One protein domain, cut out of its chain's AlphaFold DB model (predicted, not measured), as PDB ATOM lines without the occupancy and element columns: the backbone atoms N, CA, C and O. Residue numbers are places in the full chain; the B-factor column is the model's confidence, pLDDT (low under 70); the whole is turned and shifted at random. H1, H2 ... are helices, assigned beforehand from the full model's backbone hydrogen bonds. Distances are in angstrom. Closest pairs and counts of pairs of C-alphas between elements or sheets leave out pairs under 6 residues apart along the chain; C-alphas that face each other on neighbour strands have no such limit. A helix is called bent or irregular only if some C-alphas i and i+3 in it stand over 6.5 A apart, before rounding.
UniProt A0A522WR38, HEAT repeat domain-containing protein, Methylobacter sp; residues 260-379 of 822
ATOM      1  N   GLU A 260     -31.827  -9.218  65.058       66.50
ATOM      2  CA  GLU A 260     -31.995 -10.641  64.710       66.50
ATOM      3  C   GLU A 260     -33.289 -10.900  63.923       66.50
ATOM      4  O   GLU A 260     -33.243 -11.518  62.861       66.50
ATOM      5  N   ARG A 261     -34.430 -10.350  64.372       70.75
ATOM      6  CA  ARG A 261     -35.709 -10.476  63.644       70.75
ATOM      7  C   ARG A 261     -35.680  -9.760  62.296       70.75
ATOM      8  O   ARG A 261     -36.113 -10.324  61.298       70.75
ATOM      9  N   GLN A 262     -35.124  -8.547  62.246       74.19
ATOM     10  CA  GLN A 262     -34.963  -7.839  60.977       74.19
ATOM     11  C   GLN A 262     -33.970  -8.534  60.047       74.19
ATOM     12  O   GLN A 262     -34.159  -8.502  58.837       74.19
ATOM     13  N   GLY A 263     -32.921  -9.160  60.583       78.56
ATOM     14  CA  GLY A 263     -31.971  -9.941  59.800       78.56
ATOM     15  C   GLY A 263     -32.651 -11.109  59.090       78.56
ATOM     16  O   GLY A 263     -32.421 -11.311  57.902       78.56
ATOM     17  N   GLU A 264     -33.541 -11.822  59.784       80.06
ATOM     18  CA  GLU A 264     -34.295 -12.943  59.219       80.06
ATOM     19  C   GLU A 264     -35.321 -12.499  58.165       80.06
ATOM     20  O   GLU A 264     -35.349 -13.053  57.065       80.06
ATOM     21  N   GLU A 265     -36.103 -11.453  58.439       82.12
ATOM     22  CA  GLU A 265     -37.053 -10.898  57.462       82.12
ATOM     23  C   GLU A 265     -36.340 -10.352  56.214       82.12
ATOM     24  O   GLU A 265     -36.761 -10.620  55.087       82.12
ATOM     25  N   ARG A 266     -35.216  -9.639  56.392       82.19
ATOM     26  CA  ARG A 266     -34.387  -9.140  55.280       82.19
ATOM     27  C   ARG A 266     -33.792 -10.284  54.468       82.19
ATOM     28  O   ARG A 266     -33.759 -10.197  53.243       82.19
ATOM     29  N   PHE A 267     -33.329 -11.343  55.130       88.75
ATOM     30  CA  PHE A 267     -32.781 -12.517  54.462       88.75
ATOM     31  C   PHE A 267     -33.830 -13.184  53.563       88.75
ATOM     32  O   PHE A 267     -33.559 -13.431  52.391       88.75
ATOM     33  N   HIS A 268     -35.048 -13.399  54.068       85.50
ATOM     34  CA  HIS A 268     -36.136 -13.976  53.276       85.50
ATOM     35  C   HIS A 268     -36.571 -13.076  52.114       85.50
ATOM     36  O   HIS A 268     -36.673 -13.558  50.989       85.50
ATOM     37  N   ALA A 269     -36.718 -11.767  52.339       86.00
ATOM     38  CA  ALA A 269     -37.072 -10.829  51.273       86.00
ATOM     39  C   ALA A 269     -36.022 -10.788  50.146       86.00
ATOM     40  O   ALA A 269     -36.370 -10.714  48.969       86.00
ATOM     41  N   LEU A 270     -34.730 -10.862  50.485       88.62
ATOM     42  CA  LEU A 270     -33.649 -10.905  49.493       88.62
ATOM     43  C   LEU A 270     -33.620 -12.220  48.708       88.62
ATOM     44  O   LEU A 270     -33.301 -12.207  47.519       88.62
ATOM     45  N   LEU A 271     -33.968 -13.341  49.345       87.56
ATOM     46  CA  LEU A 271     -34.116 -14.616  48.646       87.56
ATOM     47  C   LEU A 271     -35.279 -14.587  47.653       87.56
ATOM     48  O   LEU A 271     -35.091 -14.996  46.508       87.56
ATOM     49  N   ASP A 272     -36.428 -14.042  48.052       87.25
ATOM     50  CA  ASP A 272     -37.591 -13.914  47.171       87.25
ATOM     51  C   ASP A 272     -37.276 -13.014  45.961       87.25
ATOM     52  O   ASP A 272     -37.598 -13.358  44.823       87.25
ATOM     53  N   LEU A 273     -36.553 -11.907  46.174       87.88
ATOM     54  CA  LEU A 273     -36.107 -11.012  45.094       87.88
ATOM     55  C   LEU A 273     -35.102 -11.665  44.134       87.88
ATOM     56  O   LEU A 273     -35.038 -11.291  42.962       87.88
ATOM     57  N   LEU A 274     -34.304 -12.626  44.601       87.38
ATOM     58  CA  LEU A 274     -33.390 -13.368  43.733       87.38
ATOM     59  C   LEU A 274     -34.092 -14.420  42.883       87.38
ATOM     60  O   LEU A 274     -33.649 -14.678  41.760       87.38
ATOM     61  N   GLU A 275     -35.165 -15.016  43.401       84.62
ATOM     62  CA  GLU A 275     -35.975 -15.993  42.675       84.62
ATOM     63  C   GLU A 275     -37.008 -15.338  41.733       84.62
ATOM     64  O   GLU A 275     -37.471 -16.000  40.803       84.62
ATOM     65  N   ASP A 276     -37.331 -14.048  41.896       84.75
ATOM     66  CA  ASP A 276     -38.269 -13.331  41.023       84.75
ATOM     67  C   ASP A 276     -37.676 -13.032  39.627       84.75
ATOM     68  O   ASP A 276     -36.648 -12.368  39.456       84.75
ATOM     69  N   ASN A 277     -38.368 -13.498  38.585       81.88
ATOM     70  CA  ASN A 277     -38.013 -13.275  37.181       81.88
ATOM     71  C   ASN A 277     -38.257 -11.830  36.712       81.88
ATOM     72  O   ASN A 277     -37.811 -11.458  35.628       81.88
ATOM     73  N   LYS A 278     -38.987 -11.020  37.491       82.75
ATOM     74  CA  LYS A 278     -39.272  -9.610  37.181       82.75
ATOM     75  C   LYS A 278     -38.156  -8.657  37.606       82.75
ATOM     76  O   LYS A 278     -38.131  -7.519  37.140       82.75
ATOM     77  N   VAL A 279     -37.259  -9.091  38.489       83.25
ATOM     78  CA  VAL A 279     -36.121  -8.289  38.948       83.25
ATOM     79  C   VAL A 279     -35.037  -8.293  37.873       83.25
ATOM     80  O   VAL A 279     -34.606  -9.356  37.429       83.25
ATOM     81  N   ASP A 280     -34.583  -7.103  37.472       86.06
ATOM     82  CA  ASP A 280     -33.488  -6.950  36.512       86.06
ATOM     83  C   ASP A 280     -32.225  -7.649  37.040       86.06
ATOM     84  O   ASP A 280     -31.803  -7.477  38.188       86.06
ATOM     85  N   GLU A 281     -31.637  -8.470  36.174       85.56
ATOM     86  CA  GLU A 281     -30.503  -9.333  36.475       85.56
ATOM     87  C   GLU A 281     -29.275  -8.559  36.978       85.56
ATOM     88  O   GLU A 281     -28.474  -9.107  37.735       85.56
ATOM     89  N   SER A 282     -29.142  -7.278  36.625       86.75
ATOM     90  CA  SER A 282     -28.069  -6.418  37.137       86.75
ATOM     91  C   SER A 282     -28.168  -6.213  38.654       86.75
ATOM     92  O   SER A 282     -27.157  -6.326  39.346       86.75
ATOM     93  N   TYR A 283     -29.377  -6.031  39.199       89.56
ATOM     94  CA  TYR A 283     -29.579  -5.896  40.648       89.56
ATOM     95  C   TYR A 283     -29.429  -7.221  41.384       89.56
ATOM     96  O   TYR A 283     -29.003  -7.225  42.536       89.56
ATOM     97  N   LYS A 284     -29.718  -8.355  40.733       92.06
ATOM     98  CA  LYS A 284     -29.471  -9.671  41.338       92.06
ATOM     99  C   LYS A 284     -27.992  -9.860  41.670       92.06
ATOM    100  O   LYS A 284     -27.677 -10.440  42.706       92.06
ATOM    101  N   VAL A 285     -27.082  -9.323  40.851       93.75
ATOM    102  CA  VAL A 285     -25.642  -9.317  41.159       93.75
ATOM    103  C   VAL A 285     -25.359  -8.565  42.462       93.75
ATOM    104  O   VAL A 285     -24.643  -9.073  43.327       93.75
ATOM    105  N   ASP A 286     -25.950  -7.385  42.633       92.88
ATOM    106  CA  ASP A 286     -25.755  -6.564  43.829       92.88
ATOM    107  C   ASP A 286     -26.405  -7.188  45.071       92.88
ATOM    108  O   ASP A 286     -25.810  -7.162  46.148       92.88
ATOM    109  N   PHE A 287     -27.559  -7.846  44.925       93.69
ATOM    110  CA  PHE A 287     -28.187  -8.616  46.001       93.69
ATOM    111  C   PHE A 287     -27.332  -9.808  46.432       93.69
ATOM    112  O   PHE A 287     -27.163 -10.030  47.631       93.69
ATOM    113  N   ILE A 288     -26.724 -10.537  45.488       94.25
ATOM    114  CA  ILE A 288     -25.794 -11.632  45.804       94.25
ATOM    115  C   ILE A 288     -24.591 -11.100  46.592       94.25
ATOM    116  O   ILE A 288     -24.239 -11.685  47.616       94.25
ATOM    117  N   ARG A 289     -23.989  -9.978  46.171       94.56
ATOM    118  CA  ARG A 289     -22.865  -9.354  46.899       94.56
ATOM    119  C   ARG A 289     -23.274  -8.858  48.282       94.56
ATOM    120  O   ARG A 289     -22.555  -9.088  49.252       94.56
ATOM    121  N   PHE A 290     -24.436  -8.218  48.392       93.44
ATOM    122  CA  PHE A 290     -24.962  -7.749  49.669       93.44
ATOM    123  C   PHE A 290     -25.173  -8.920  50.631       93.44
ATOM    124  O   PHE A 290     -24.707  -8.874  51.771       93.44
ATOM    125  N   MET A 291     -25.805 -10.000  50.164       93.56
ATOM    126  CA  MET A 291     -26.023 -11.177  50.993       93.56
ATOM    127  C   MET A 291     -24.723 -11.886  51.367       93.56
ATOM    128  O   MET A 291     -24.577 -12.319  52.504       93.56
ATOM    129  N   ALA A 292     -23.764 -11.969  50.445       91.94
ATOM    130  CA  ALA A 292     -22.433 -12.494  50.729       91.94
ATOM    131  C   ALA A 292     -21.744 -11.726  51.862       91.94
ATOM    132  O   ALA A 292     -21.112 -12.328  52.727       91.94
ATOM    133  N   GLN A 293     -21.869 -10.400  51.865       93.19
ATOM    134  CA  GLN A 293     -21.220  -9.546  52.850       93.19
ATOM    135  C   GLN A 293     -21.887  -9.625  54.231       93.19
ATOM    136  O   GLN A 293     -21.181  -9.624  55.236       93.19
ATOM    137  N   HIS A 294     -23.220  -9.716  54.288       90.62
ATOM    138  CA  HIS A 294     -23.974  -9.593  55.545       90.62
ATOM    139  C   HIS A 294     -24.451 -10.935  56.122       90.62
ATOM    140  O   HIS A 294     -24.662 -11.033  57.327       90.62
ATOM    141  N   PHE A 295     -24.581 -11.980  55.297       92.38
ATOM    142  CA  PHE A 295     -25.104 -13.297  55.690       92.38
ATOM    143  C   PHE A 295     -24.133 -14.450  55.394       92.38
ATOM    144  O   PHE A 295     -24.548 -15.605  55.340       92.38
ATOM    145  N   SER A 296     -22.837 -14.181  55.224       89.44
ATOM    146  CA  SER A 296     -21.823 -15.229  55.001       89.44
ATOM    147  C   SER A 296     -21.789 -16.298  56.099       89.44
ATOM    148  O   SER A 296     -21.517 -17.460  55.814       89.44
ATOM    149  N   GLY A 297     -22.095 -15.933  57.345       86.25
ATOM    150  CA  GLY A 297     -22.168 -16.878  58.464       86.25
ATOM    151  C   GLY A 297     -23.421 -17.763  58.481       86.25
ATOM    152  O   GLY A 297     -23.468 -18.710  59.265       86.25
ATOM    153  N   ASP A 298     -24.431 -17.483  57.650       87.69
ATOM    154  CA  ASP A 298     -25.698 -18.215  57.646       87.69
ATOM    155  C   ASP A 298     -25.689 -19.347  56.604       87.69
ATOM    156  O   ASP A 298     -25.661 -19.132  55.390       87.69
ATOM    157  N   VAL A 299     -25.767 -20.591  57.081       83.25
ATOM    158  CA  VAL A 299     -25.772 -21.808  56.247       83.25
ATOM    159  C   VAL A 299     -26.962 -21.831  55.278       83.25
ATOM    160  O   VAL A 299     -26.880 -22.438  54.204       83.25
ATOM    161  N   ARG A 300     -28.066 -21.141  55.604       85.62
ATOM    162  CA  ARG A 300     -29.262 -21.065  54.752       85.62
ATOM    163  C   ARG A 300     -28.975 -20.412  53.400       85.62
ATOM    164  O   ARG A 300     -29.652 -20.744  52.430       85.62
ATOM    165  N   LEU A 301     -27.956 -19.552  53.312       87.38
ATOM    166  CA  LEU A 301     -27.565 -18.848  52.087       87.38
ATOM    167  C   LEU A 301     -27.042 -19.799  50.997       87.38
ATOM    168  O   LEU A 301     -27.166 -19.534  49.802       87.38
ATOM    169  N   ILE A 302     -26.486 -20.945  51.387       85.19
ATOM    170  CA  ILE A 302     -25.724 -21.801  50.473       85.19
ATOM    171  C   ILE A 302     -26.627 -22.485  49.441       85.19
ATOM    172  O   ILE A 302     -26.282 -22.551  48.263       85.19
ATOM    173  N   LYS A 303     -27.800 -22.980  49.851       84.88
ATOM    174  CA  LYS A 303     -28.727 -23.675  48.941       84.88
ATOM    175  C   LYS A 303     -29.245 -22.753  47.817       84.88
ATOM    176  O   LYS A 303     -29.210 -23.183  46.664       84.88
ATOM    177  N   PRO A 304     -29.676 -21.510  48.097       86.38
ATOM    178  CA  PRO A 304     -29.974 -20.509  47.074       86.38
ATOM    179  C   PRO A 304     -28.794 -20.197  46.148       86.38
ATOM    180  O   PRO A 304     -28.976 -20.195  44.934       86.38
ATOM    181  N   LEU A 305     -27.580 -20.012  46.684       87.38
ATOM    182  CA  LEU A 305     -26.389 -19.751  45.862       87.38
ATOM    183  C   LEU A 305     -26.075 -20.911  44.906       87.38
ATOM    184  O   LEU A 305     -25.736 -20.672  43.749       87.38
ATOM    185  N   ILE A 306     -26.220 -22.163  45.359       83.50
ATOM    186  CA  ILE A 306     -26.047 -23.352  44.508       83.50
ATOM    187  C   ILE A 306     -27.115 -23.386  43.413       83.50
ATOM    188  O   ILE A 306     -26.771 -23.553  42.249       83.50
ATOM    189  N   ARG A 307     -28.391 -23.163  43.758       84.25
ATOM    190  CA  ARG A 307     -29.481 -23.117  42.768       84.25
ATOM    191  C   ARG A 307     -29.256 -22.035  41.714       84.25
ATOM    192  O   ARG A 307     -29.438 -22.307  40.534       84.25
ATOM    193  N   LEU A 308     -28.853 -20.834  42.128       85.75
ATOM    194  CA  LEU A 308     -28.534 -19.732  41.217       85.75
ATOM    195  C   LEU A 308     -27.336 -20.062  40.326       85.75
ATOM    196  O   LEU A 308     -27.326 -19.691  39.159       85.75
ATOM    197  N   TYR A 309     -26.338 -20.770  40.858       85.62
ATOM    198  CA  TYR A 309     -25.186 -21.208  40.078       85.62
ATOM    199  C   TYR A 309     -25.548 -22.313  39.072       85.62
ATOM    200  O   TYR A 309     -25.095 -22.262  37.931       85.62
ATOM    201  N   ASP A 310     -26.377 -23.288  39.459       79.94
ATOM    202  CA  ASP A 310     -26.845 -24.360  38.570       79.94
ATOM    203  C   ASP A 310     -27.701 -23.791  37.423       79.94
ATOM    204  O   ASP A 310     -27.489 -24.132  36.259       79.94
ATOM    205  N   ARG A 311     -28.603 -22.846  37.728       81.31
ATOM    206  CA  ARG A 311     -29.432 -22.160  36.722       81.31
ATOM    207  C   ARG A 311     -28.666 -21.154  35.872       81.31
ATOM    208  O   ARG A 311     -29.186 -20.703  34.859       81.31
ATOM    209  N   LEU A 312     -27.435 -20.798  36.233       80.31
ATOM    210  CA  LEU A 312     -26.672 -19.758  35.539       80.31
ATOM    211  C   LEU A 312     -26.409 -20.122  34.069       80.31
ATOM    212  O   LEU A 312     -26.309 -19.241  33.217       80.31
ATOM    213  N   ASP A 313     -26.338 -21.419  33.755       69.88
ATOM    214  CA  ASP A 313     -26.257 -21.889  32.373       69.88
ATOM    215  C   ASP A 313     -27.618 -21.958  31.658       69.88
ATOM    216  O   ASP A 313     -27.653 -21.765  30.441       69.88
ATOM    217  N   GLU A 314     -28.709 -22.184  32.394       76.06
ATOM    218  CA  GLU A 314     -30.086 -22.232  31.879       76.06
ATOM    219  C   GLU A 314     -30.631 -20.827  31.574       76.06
ATOM    220  O   GLU A 314     -31.219 -20.600  30.518       76.06
ATOM    221  N   GLU A 315     -30.391 -19.860  32.466       71.50
ATOM    222  CA  GLU A 315     -30.835 -18.460  32.351       71.50
ATOM    223  C   GLU A 315     -30.119 -17.714  31.216       71.50
ATOM    224  O   GLU A 315     -30.691 -16.834  30.559       71.50
ATOM    225  N   TYR A 316     -28.870 -18.103  30.947       70.06
ATOM    226  CA  TYR A 316     -28.042 -17.551  29.883       70.06
ATOM    227  C   TYR A 316     -27.709 -18.655  28.875       70.06
ATOM    228  O   TYR A 316     -26.566 -19.134  28.845       70.06
ATOM    229  N   PRO A 317     -28.670 -19.059  28.017       62.84
ATOM    230  CA  PRO A 317     -28.388 -19.995  26.939       62.84
ATOM    231  C   PRO A 317     -27.264 -19.435  26.066       62.84
ATOM    232  O   PRO A 317     -27.095 -18.217  25.957       62.84
ATOM    233  N   ARG A 318     -26.481 -20.322  25.436       52.66
ATOM    234  CA  ARG A 318     -25.280 -19.952  24.655       52.66
ATOM    235  C   ARG A 318     -25.524 -18.773  23.696       52.66
ATOM    236  O   ARG A 318     -24.668 -17.908  23.579       52.66
ATOM    237  N   GLN A 319     -26.726 -18.683  23.129       43.56
ATOM    238  CA  GLN A 319     -27.186 -17.609  22.240       43.56
ATOM    239  C   GLN A 319     -27.205 -16.205  22.885       43.56
ATOM    240  O   GLN A 319     -26.868 -15.229  22.221       43.56
ATOM    241  N   LYS A 320     -27.559 -16.068  24.176       51.53
ATOM    242  CA  LYS A 320     -27.575 -14.765  24.878       51.53
ATOM    243  C   LYS A 320     -26.177 -14.297  25.294       51.53
ATOM    244  O   LYS A 320     -25.971 -13.098  25.448       51.53
ATOM    245  N   ARG A 321     -25.203 -15.209  25.422       53.75
ATOM    246  CA  ARG A 321     -23.805 -14.890  25.791       53.75
ATOM    247  C   ARG A 321     -23.026 -14.186  24.674       53.75
ATOM    248  O   ARG A 321     -21.937 -13.684  24.922       53.75
ATOM    249  N   LEU A 322     -23.582 -14.131  23.463       46.41
ATOM    250  CA  LEU A 322     -22.993 -13.423  22.323       46.41
ATOM    251  C   LEU A 322     -23.231 -11.911  22.368       46.41
ATOM    252  O   LEU A 322     -22.492 -11.143  21.757       46.41
ATOM    253  N   ASN A 323     -24.230 -11.462  23.131       68.31
ATOM    254  CA  ASN A 323     -24.413 -10.047  23.404       68.31
ATOM    255  C   ASN A 323     -23.482  -9.632  24.552       68.31
ATOM    256  O   ASN A 323     -23.586 -10.146  25.666       68.31
ATOM    257  N   ARG A 324     -22.592  -8.671  24.282       71.00
ATOM    258  CA  ARG A 324     -21.600  -8.167  25.242       71.00
ATOM    259  C   ARG A 324     -22.217  -7.750  26.579       71.00
ATOM    260  O   ARG A 324     -21.675  -8.106  27.614       71.00
ATOM    261  N   VAL A 325     -23.373  -7.083  26.566       73.88
ATOM    262  CA  VAL A 325     -24.056  -6.639  27.795       73.88
ATOM    263  C   VAL A 325     -24.507  -7.836  28.635       73.88
ATOM    264  O   VAL A 325     -24.317  -7.853  29.847       73.88
ATOM    265  N   PHE A 326     -25.046  -8.874  27.993       77.00
ATOM    266  CA  PHE A 326     -25.446 -10.104  28.679       77.00
ATOM    267  C   PHE A 326     -24.243 -10.915  29.162       77.00
ATOM    268  O   PHE A 326     -24.323 -11.523  30.225       77.00
ATOM    269  N   MET A 327     -23.133 -10.923  28.417       78.38
ATOM    270  CA  MET A 327     -21.914 -11.613  28.836       78.38
ATOM    271  C   MET A 327     -21.241 -10.920  30.022       78.38
ATOM    272  O   MET A 327     -20.855 -11.596  30.973       78.38
ATOM    273  N   ASP A 328     -21.149  -9.591  30.006       80.44
ATOM    274  CA  ASP A 328     -20.623  -8.805  31.127       80.44
ATOM    275  C   ASP A 328     -21.470  -9.047  32.386       80.44
ATOM    276  O   ASP A 328     -20.937  -9.247  33.478       80.44
ATOM    277  N   LEU A 329     -22.790  -9.135  32.222       85.88
ATOM    278  CA  LEU A 329     -23.718  -9.404  33.313       85.88
ATOM    279  C   LEU A 329     -23.651 -10.863  33.808       85.88
ATOM    280  O   LEU A 329     -23.653 -11.097  35.016       85.88
ATOM    281  N   TYR A 330     -23.495 -11.841  32.908       88.19
ATOM    282  CA  TYR A 330     -23.215 -13.244  33.248       88.19
ATOM    283  C   TYR A 330     -21.919 -13.372  34.057       88.19
ATOM    284  O   TYR A 330     -21.888 -14.053  35.085       88.19
ATOM    285  N   ILE A 331     -20.848 -12.701  33.616       84.00
ATOM    286  CA  ILE A 331     -19.556 -12.688  34.314       84.00
ATOM    287  C   ILE A 331     -19.723 -12.050  35.692       84.00
ATOM    288  O   ILE A 331     -19.311 -12.656  36.676       84.00
ATOM    289  N   ALA A 332     -20.390 -10.897  35.779       89.38
ATOM    290  CA  ALA A 332     -20.621 -10.203  37.041       89.38
ATOM    291  C   ALA A 332     -21.430 -11.057  38.034       89.38
ATOM    292  O   ALA A 332     -21.039 -11.174  39.196       89.38
ATOM    293  N   LYS A 333     -22.505 -11.718  37.579       91.50
ATOM    294  CA  LYS A 333     -23.324 -12.629  38.399       91.50
ATOM    295  C   LYS A 333     -22.515 -13.832  38.880       91.50
ATOM    296  O   LYS A 333     -22.556 -14.188  40.057       91.50
ATOM    297  N   ARG A 334     -21.717 -14.429  37.991       90.00
ATOM    298  CA  ARG A 334     -20.821 -15.542  38.321       90.00
ATOM    299  C   ARG A 334     -19.743 -15.140  39.330       90.00
ATOM    300  O   ARG A 334     -19.466 -15.903  40.251       90.00
ATOM    301  N   GLU A 335     -19.126 -13.975  39.161       89.38
ATOM    302  CA  GLU A 335     -18.117 -13.452  40.086       89.38
ATOM    303  C   GLU A 335     -18.720 -13.162  41.458       89.38
ATOM    304  O   GLU A 335     -18.160 -13.608  42.456       89.38
ATOM    305  N   ALA A 336     -19.903 -12.544  41.511       92.94
ATOM    306  CA  ALA A 336     -20.625 -12.312  42.759       92.94
ATOM    307  C   ALA A 336     -20.946 -13.622  43.499       92.94
ATOM    308  O   ALA A 336     -20.750 -13.705  44.709       92.94
ATOM    309  N   LEU A 337     -21.367 -14.680  42.792       92.00
ATOM    310  CA  LEU A 337     -21.585 -15.998  43.408       92.00
ATOM    311  C   LEU A 337     -20.284 -16.616  43.930       92.00
ATOM    312  O   LEU A 337     -20.263 -17.199  45.011       92.00
ATOM    313  N   ILE A 338     -19.185 -16.489  43.185       86.94
ATOM    314  CA  ILE A 338     -17.869 -16.976  43.615       86.94
ATOM    315  C   ILE A 338     -17.392 -16.231  44.869       86.94
ATOM    316  O   ILE A 338     -16.859 -16.856  45.786       86.94
ATOM    317  N   GLU A 339     -17.577 -14.914  44.924       89.12
ATOM    318  CA  GLU A 339     -17.295 -14.097  46.106       89.12
ATOM    319  C   GLU A 339     -18.177 -14.504  47.287       89.12
ATOM    320  O   GLU A 339     -17.662 -14.667  48.393       89.12
ATOM    321  N   ALA A 340     -19.459 -14.785  47.045       90.56
ATOM    322  CA  ALA A 340     -20.375 -15.300  48.054       90.56
ATOM    323  C   ALA A 340     -19.908 -16.639  48.637       90.56
ATOM    324  O   ALA A 340     -19.812 -16.780  49.855       90.56
ATOM    325  N   PHE A 341     -19.520 -17.598  47.791       89.38
ATOM    326  CA  PHE A 341     -18.971 -18.872  48.259       89.38
ATOM    327  C   PHE A 341     -17.669 -18.695  49.050       89.38
ATOM    328  O   PHE A 341     -17.455 -19.392  50.041       89.38
ATOM    329  N   LYS A 342     -16.802 -17.754  48.652       87.38
ATOM    330  CA  LYS A 342     -15.583 -17.428  49.409       87.38
ATOM    331  C   LYS A 342     -15.903 -16.831  50.777       87.38
ATOM    332  O   LYS A 342     -15.251 -17.210  51.746       87.38
ATOM    333  N   ALA A 343     -16.885 -15.934  50.846       88.94
ATOM    334  CA  ALA A 343     -17.289 -15.272  52.081       88.94
ATOM    335  C   ALA A 343     -17.885 -16.263  53.093       88.94
ATOM    336  O   ALA A 343     -17.555 -16.185  54.271       88.94
ATOM    337  N   VAL A 344     -18.684 -17.233  52.631       88.31
ATOM    338  CA  VAL A 344     -19.277 -18.286  53.480       88.31
ATOM    339  C   VAL A 344     -18.218 -19.158  54.170       88.31
ATOM    340  O   VAL A 344     -18.383 -19.587  55.311       88.31
ATOM    341  N   GLY A 345     -17.094 -19.401  53.494       85.50
ATOM    342  CA  GLY A 345     -15.965 -20.122  54.065       85.50
ATOM    343  C   GLY A 345     -16.156 -21.643  54.168       85.50
ATOM    344  O   GLY A 345     -17.247 -22.207  54.081       85.50
ATOM    345  N   LYS A 346     -15.029 -22.340  54.354       75.06
ATOM    346  CA  LYS A 346     -14.931 -23.811  54.335       75.06
ATOM    347  C   LYS A 346     -15.850 -24.550  55.333       75.06
ATOM    348  O   LYS A 346     -16.431 -25.556  54.927       75.06
ATOM    349  N   PRO A 347     -16.003 -24.119  56.604       73.19
ATOM    350  CA  PRO A 347     -16.750 -24.893  57.602       73.19
ATOM    351  C   PRO A 347     -18.245 -25.012  57.290       73.19
ATOM    352  O   PRO A 347     -18.835 -26.062  57.525       73.19
ATOM    353  N   ALA A 348     -18.846 -23.960  56.729       73.50
ATOM    354  CA  ALA A 348     -20.271 -23.921  56.413       73.50
ATOM    355  C   ALA A 348     -20.612 -24.679  55.113       73.50
ATOM    356  O   ALA A 348     -21.713 -25.205  54.974       73.50
ATOM    357  N   LEU A 349     -19.655 -24.790  54.183       71.94
ATOM    358  CA  LEU A 349     -19.824 -25.504  52.912       71.94
ATOM    359  C   LEU A 349     -19.770 -27.035  53.065       71.94
ATOM    360  O   LEU A 349     -20.498 -27.735  52.364       71.94
ATOM    361  N   GLN A 350     -18.955 -27.564  53.986       73.12
ATOM    362  CA  GLN A 350     -18.670 -29.004  54.095       73.12
ATOM    363  C   GLN A 350     -19.920 -29.910  54.194       73.12
ATOM    364  O   GLN A 350     -20.013 -30.849  53.403       73.12
ATOM    365  N   PRO A 351     -20.926 -29.631  55.051       68.06
ATOM    366  CA  PRO A 351     -22.102 -30.500  55.184       68.06
ATOM    367  C   PRO A 351     -22.945 -30.589  53.902       68.06
ATOM    368  O   PRO A 351     -23.603 -31.597  53.645       68.06
ATOM    369  N   LEU A 352     -22.926 -29.540  53.074       61.34
ATOM    370  CA  LEU A 352     -23.654 -29.491  51.806       61.34
ATOM    371  C   LEU A 352     -22.889 -30.166  50.672       61.34
ATOM    372  O   LEU A 352     -23.515 -30.780  49.809       61.34
ATOM    373  N   LEU A 353     -21.556 -30.115  50.693       65.00
ATOM    374  CA  LEU A 353     -20.724 -30.908  49.786       65.00
ATOM    375  C   LEU A 353     -20.913 -32.408  50.048       65.00
ATOM    376  O   LEU A 353     -21.069 -33.180  49.101       65.00
ATOM    377  N   ASP A 354     -21.011 -32.792  51.322       68.69
ATOM    378  CA  ASP A 354     -21.271 -34.172  51.741       68.69
ATOM    379  C   ASP A 354     -22.693 -34.639  51.364       68.69
ATOM    380  O   ASP A 354     -22.897 -35.805  51.015       68.69
ATOM    381  N   TYR A 355     -23.684 -33.736  51.390       60.69
ATOM    382  CA  TYR A 355     -25.050 -34.011  50.923       60.69
ATOM    383  C   TYR A 355     -25.116 -34.154  49.392       60.69
ATOM    384  O   TYR A 355     -25.719 -35.097  48.882       60.69
ATOM    385  N   ARG A 356     -24.443 -33.266  48.650       62.44
ATOM    386  CA  ARG A 356     -24.437 -33.241  47.176       62.44
ATOM    387  C   ARG A 356     -23.793 -34.485  46.565       62.44
ATOM    388  O   ARG A 356     -24.295 -34.989  45.563       62.44
ATOM    389  N   GLY A 357     -22.754 -35.026  47.207       60.31
ATOM    390  CA  GLY A 357     -22.124 -36.289  46.806       60.31
ATOM    391  C   GLY A 357     -23.062 -37.505  46.834       60.31
ATOM    392  O   GLY A 357     -22.726 -38.534  46.254       60.31
ATOM    393  N   LYS A 358     -24.236 -37.402  47.478       59.09
ATOM    394  CA  LYS A 358     -25.223 -38.489  47.576       59.09
ATOM    395  C   LYS A 358     -26.410 -38.356  46.615       59.09
ATOM    396  O   LYS A 358     -27.133 -39.334  46.456       59.09
ATOM    397  N   THR A 359     -26.652 -37.187  46.014       47.09
ATOM    398  CA  THR A 359     -27.952 -36.890  45.372       47.09
ATOM    399  C   THR A 359     -27.914 -36.612  43.870       47.09
ATOM    400  O   THR A 359     -28.976 -36.594  43.257       47.09
ATOM    401  N   VAL A 360     -26.752 -36.371  43.256       52.31
ATOM    402  CA  VAL A 360     -26.679 -35.961  41.839       52.31
ATOM    403  C   VAL A 360     -26.157 -37.108  40.967       52.31
ATOM    404  O   VAL A 360     -25.001 -37.499  41.094       52.31
ATOM    405  N   SER A 361     -27.004 -37.643  40.077       44.38
ATOM    406  CA  SER A 361     -26.662 -38.744  39.154       44.38
ATOM    407  C   SER A 361     -26.034 -38.288  37.828       44.38
ATOM    408  O   SER A 361     -25.425 -39.103  37.139       44.38
ATOM    409  N   HIS A 362     -26.144 -37.001  37.470       50.34
ATOM    410  CA  HIS A 362     -25.619 -36.431  36.222       50.34
ATOM    411  C   HIS A 362     -24.926 -35.089  36.481       50.34
ATOM    412  O   HIS A 362     -25.501 -34.222  37.132       50.34
ATOM    413  N   ILE A 363     -23.703 -34.919  35.968       53.84
ATOM    414  CA  ILE A 363     -22.877 -33.719  36.175       53.84
ATOM    415  C   ILE A 363     -22.911 -32.861  34.903       53.84
ATOM    416  O   ILE A 363     -22.473 -33.308  33.843       53.84
ATOM    417  N   THR A 364     -23.401 -31.623  34.994       57.75
ATOM    418  CA  THR A 364     -23.325 -30.646  33.893       57.75
ATOM    419  C   THR A 364     -21.947 -29.963  33.835       57.75
ATOM    420  O   THR A 364     -21.152 -30.005  34.776       57.75
ATOM    421  N   TYR A 365     -21.629 -29.294  32.722       50.69
ATOM    422  CA  TYR A 365     -20.332 -28.624  32.529       50.69
ATOM    423  C   TYR A 365     -20.034 -27.531  33.580       50.69
ATOM    424  O   TYR A 365     -18.910 -27.435  34.083       50.69
ATOM    425  N   SER A 366     -21.027 -26.716  33.954       57.88
ATOM    426  CA  SER A 366     -20.904 -25.732  35.044       57.88
ATOM    427  C   SER A 366     -20.646 -26.396  36.388       57.88
ATOM    428  O   SER A 366     -19.856 -25.864  37.172       57.88
ATOM    429  N   GLN A 367     -21.250 -27.561  36.630       63.81
ATOM    430  CA  GLN A 367     -21.080 -28.322  37.864       63.81
ATOM    431  C   GLN A 367     -19.668 -28.886  37.992       63.81
ATOM    432  O   GLN A 367     -19.028 -28.626  39.004       63.81
ATOM    433  N   ALA A 368     -19.120 -29.517  36.948       65.12
ATOM    434  CA  ALA A 368     -17.732 -29.992  36.961       65.12
ATOM    435  C   ALA A 368     -16.730 -28.851  37.238       65.12
ATOM    436  O   ALA A 368     -15.727 -29.018  37.936       65.12
ATOM    437  N   ARG A 369     -17.014 -27.647  36.725       64.50
ATOM    438  CA  ARG A 369     -16.180 -26.458  36.945       64.50
ATOM    439  C   ARG A 369     -16.348 -25.859  38.342       64.50
ATOM    440  O   ARG A 369     -15.367 -25.356  38.893       64.50
ATOM    441  N   LEU A 370     -17.557 -25.905  38.906       68.31
ATOM    442  CA  LEU A 370     -17.808 -25.556  40.304       68.31
ATOM    443  C   LEU A 370     -17.066 -26.521  41.225       68.31
ATOM    444  O   LEU A 370     -16.390 -26.067  42.137       68.31
ATOM    445  N   ASP A 371     -17.112 -27.820  40.944       67.69
ATOM    446  CA  ASP A 371     -16.438 -28.849  41.737       67.69
ATOM    447  C   ASP A 371     -14.922 -28.639  41.733       67.69
ATOM    448  O   ASP A 371     -14.290 -28.643  42.788       67.69
ATOM    449  N   LEU A 372     -14.345 -28.326  40.568       69.81
ATOM    450  CA  LEU A 372     -12.927 -27.986  40.446       69.81
ATOM    451  C   LEU A 372     -12.571 -26.676  41.171       69.81
ATOM    452  O   LEU A 372     -11.505 -26.572  41.782       69.81
ATOM    453  N   PHE A 373     -13.450 -25.671  41.134       72.75
ATOM    454  CA  PHE A 373     -13.284 -24.435  41.904       72.75
ATOM    455  C   PHE A 373     -13.314 -24.713  43.414       72.75
ATOM    456  O   PHE A 373     -12.413 -24.277  44.132       72.75
ATOM    457  N   LEU A 374     -14.306 -25.473  43.879       74.06
ATOM    458  CA  LEU A 374     -14.483 -25.830  45.281       74.06
ATOM    459  C   LEU A 374     -13.299 -26.667  45.786       74.06
ATOM    460  O   LEU A 374     -12.727 -26.358  46.829       74.06
ATOM    461  N   GLN A 375     -12.854 -27.652  45.003       76.88
ATOM    462  CA  GLN A 375     -11.673 -28.458  45.302       76.88
ATOM    463  C   GLN A 375     -10.408 -27.599  45.396       76.88
ATOM    464  O   GLN A 375      -9.635 -27.747  46.342       76.88
ATOM    465  N   ARG A 376     -10.200 -26.674  44.451       76.75
ATOM    466  CA  ARG A 376      -9.007 -25.816  44.420       76.75
ATOM    467  C   ARG A 376      -8.955 -24.825  45.581       76.75
ATOM    468  O   ARG A 376      -7.874 -24.589  46.111       76.75
ATOM    469  N   TYR A 377     -10.083 -24.219  45.945       70.06
ATOM    470  CA  TYR A 377     -10.116 -23.152  46.950       70.06
ATOM    471  C   TYR A 377     -10.349 -23.654  48.373       70.06
ATOM    472  O   TYR A 377      -9.825 -23.062  49.314       70.06
ATOM    473  N   PHE A 378     -11.091 -24.747  48.548       75.38
ATOM    474  CA  PHE A 378     -11.409 -25.286  49.871       75.38
ATOM    475  C   PHE A 378     -10.655 -26.584  50.185       75.38
ATOM    476  O   PHE A 378     -10.683 -27.047  51.326       75.38
ATOM    477  N   GLY A 379      -9.917 -27.157  49.226       74.50
ATOM    478  CA  GLY A 379      -9.111 -28.365  49.431       74.50
ATOM    479  C   GLY A 379      -9.951 -29.618  49.689       74.50
ATOM    480  O   GLY A 379      -9.470 -30.557  50.315       74.50
TER     481      GLY A 379
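AT A GLANCE: This is residues 260 to 379 of the 822 residues of the protein "HEAT repeat domain-containing protein" of Methylobacter sp (UniProt A0A522WR38). Two helical hairpins, H1 with H2 and H3 with H4, pack together as an up-and-down bundle of four helices, each running against the one before it. H5 and H6 lie loosely over the side of the H3 and H4 hairpin away from H1 and H2, and residues 354 to 362, at the end of H5 and after it, stick out. The printed part has 120 residues, with six named helices in the order H1 to H6 and no named strand; the class is all helix. It is compact, with a radius of gyration of the C-alphas of 14.5 A and spans of 40 by 35 by 23 A.

HOW THE PARTS SIT: H1, residues 260 to 275, touches H2, residues 281 to 294, with its residues 267 to 274 alone. They form a hairpin at a shallow tilt of 27 degrees, their closest C-alphas, those of Leu 274 and Lys 284, 5.9 A apart. H3, residues 299 to 315, is the hub, touching three helices. It forms a hairpin with H4, residues 324 to 344, at a shallow tilt of 21 degrees, with the closest C-alphas, those of Leu 305 and Leu 337, 6.6 A apart. H2 touches H4, the same way at a shallow tilt of 14 degrees; the closest C-alphas, those of Ala 292 and Ala 340, are 4.4 A apart. H1 and H3 are close but not clearly touching, with the C-alphas of Leu 271 and Pro 304 closest at 7.4 A. H5, residues 346 to 356, and H3 only just touch, with 3 pairs of C-alphas within 8 A, and only at their ends; the closest are Val 299 and Ala 348, 5.9 A apart. H6, residues 365 to 378, and H3 also only just touch, with 3 such pairs, closest at Asp 310 and Gln 367, 7.0 A. H4 and H6 are near each other, while H1 and H2 are apart from both H5 and H6. Every O i to N i+4 pair is within hydrogen-bond range in H1, H4 and H6, against 9 of 10 in H2, 9 of 13 in H3 and 5 of 7 in H5.

IN THESE COORDINATES: H1 begins at C-alpha 260, (-31.995, -10.641, 64.710), and is 23.0 A long; H2 is 20.2 A. H3 is 24.7 A and irregular, but only just: C-alphas 310 and 313 are 6.7 A apart. H4, the longest, is 30.1 A and ends at C-alpha 344, (-19.277, -18.286, 53.480). H5, 15.2 A, is only just irregular too, with C-alphas 348 and 351 at 6.9 A. H6, 19.8 A, ends at C-alpha 378, (-11.409, -25.286, 49.871).

THE WHOLE: The two C-alphas farthest apart, those of Glu 260 and Leu 322, are 43.4 A apart. The printed part has no cut, and no link is long. The mean pLDDT of the printed part is 77.7; it is under 70 at residues 260 and 313, 317 to 323 and 351 to 372.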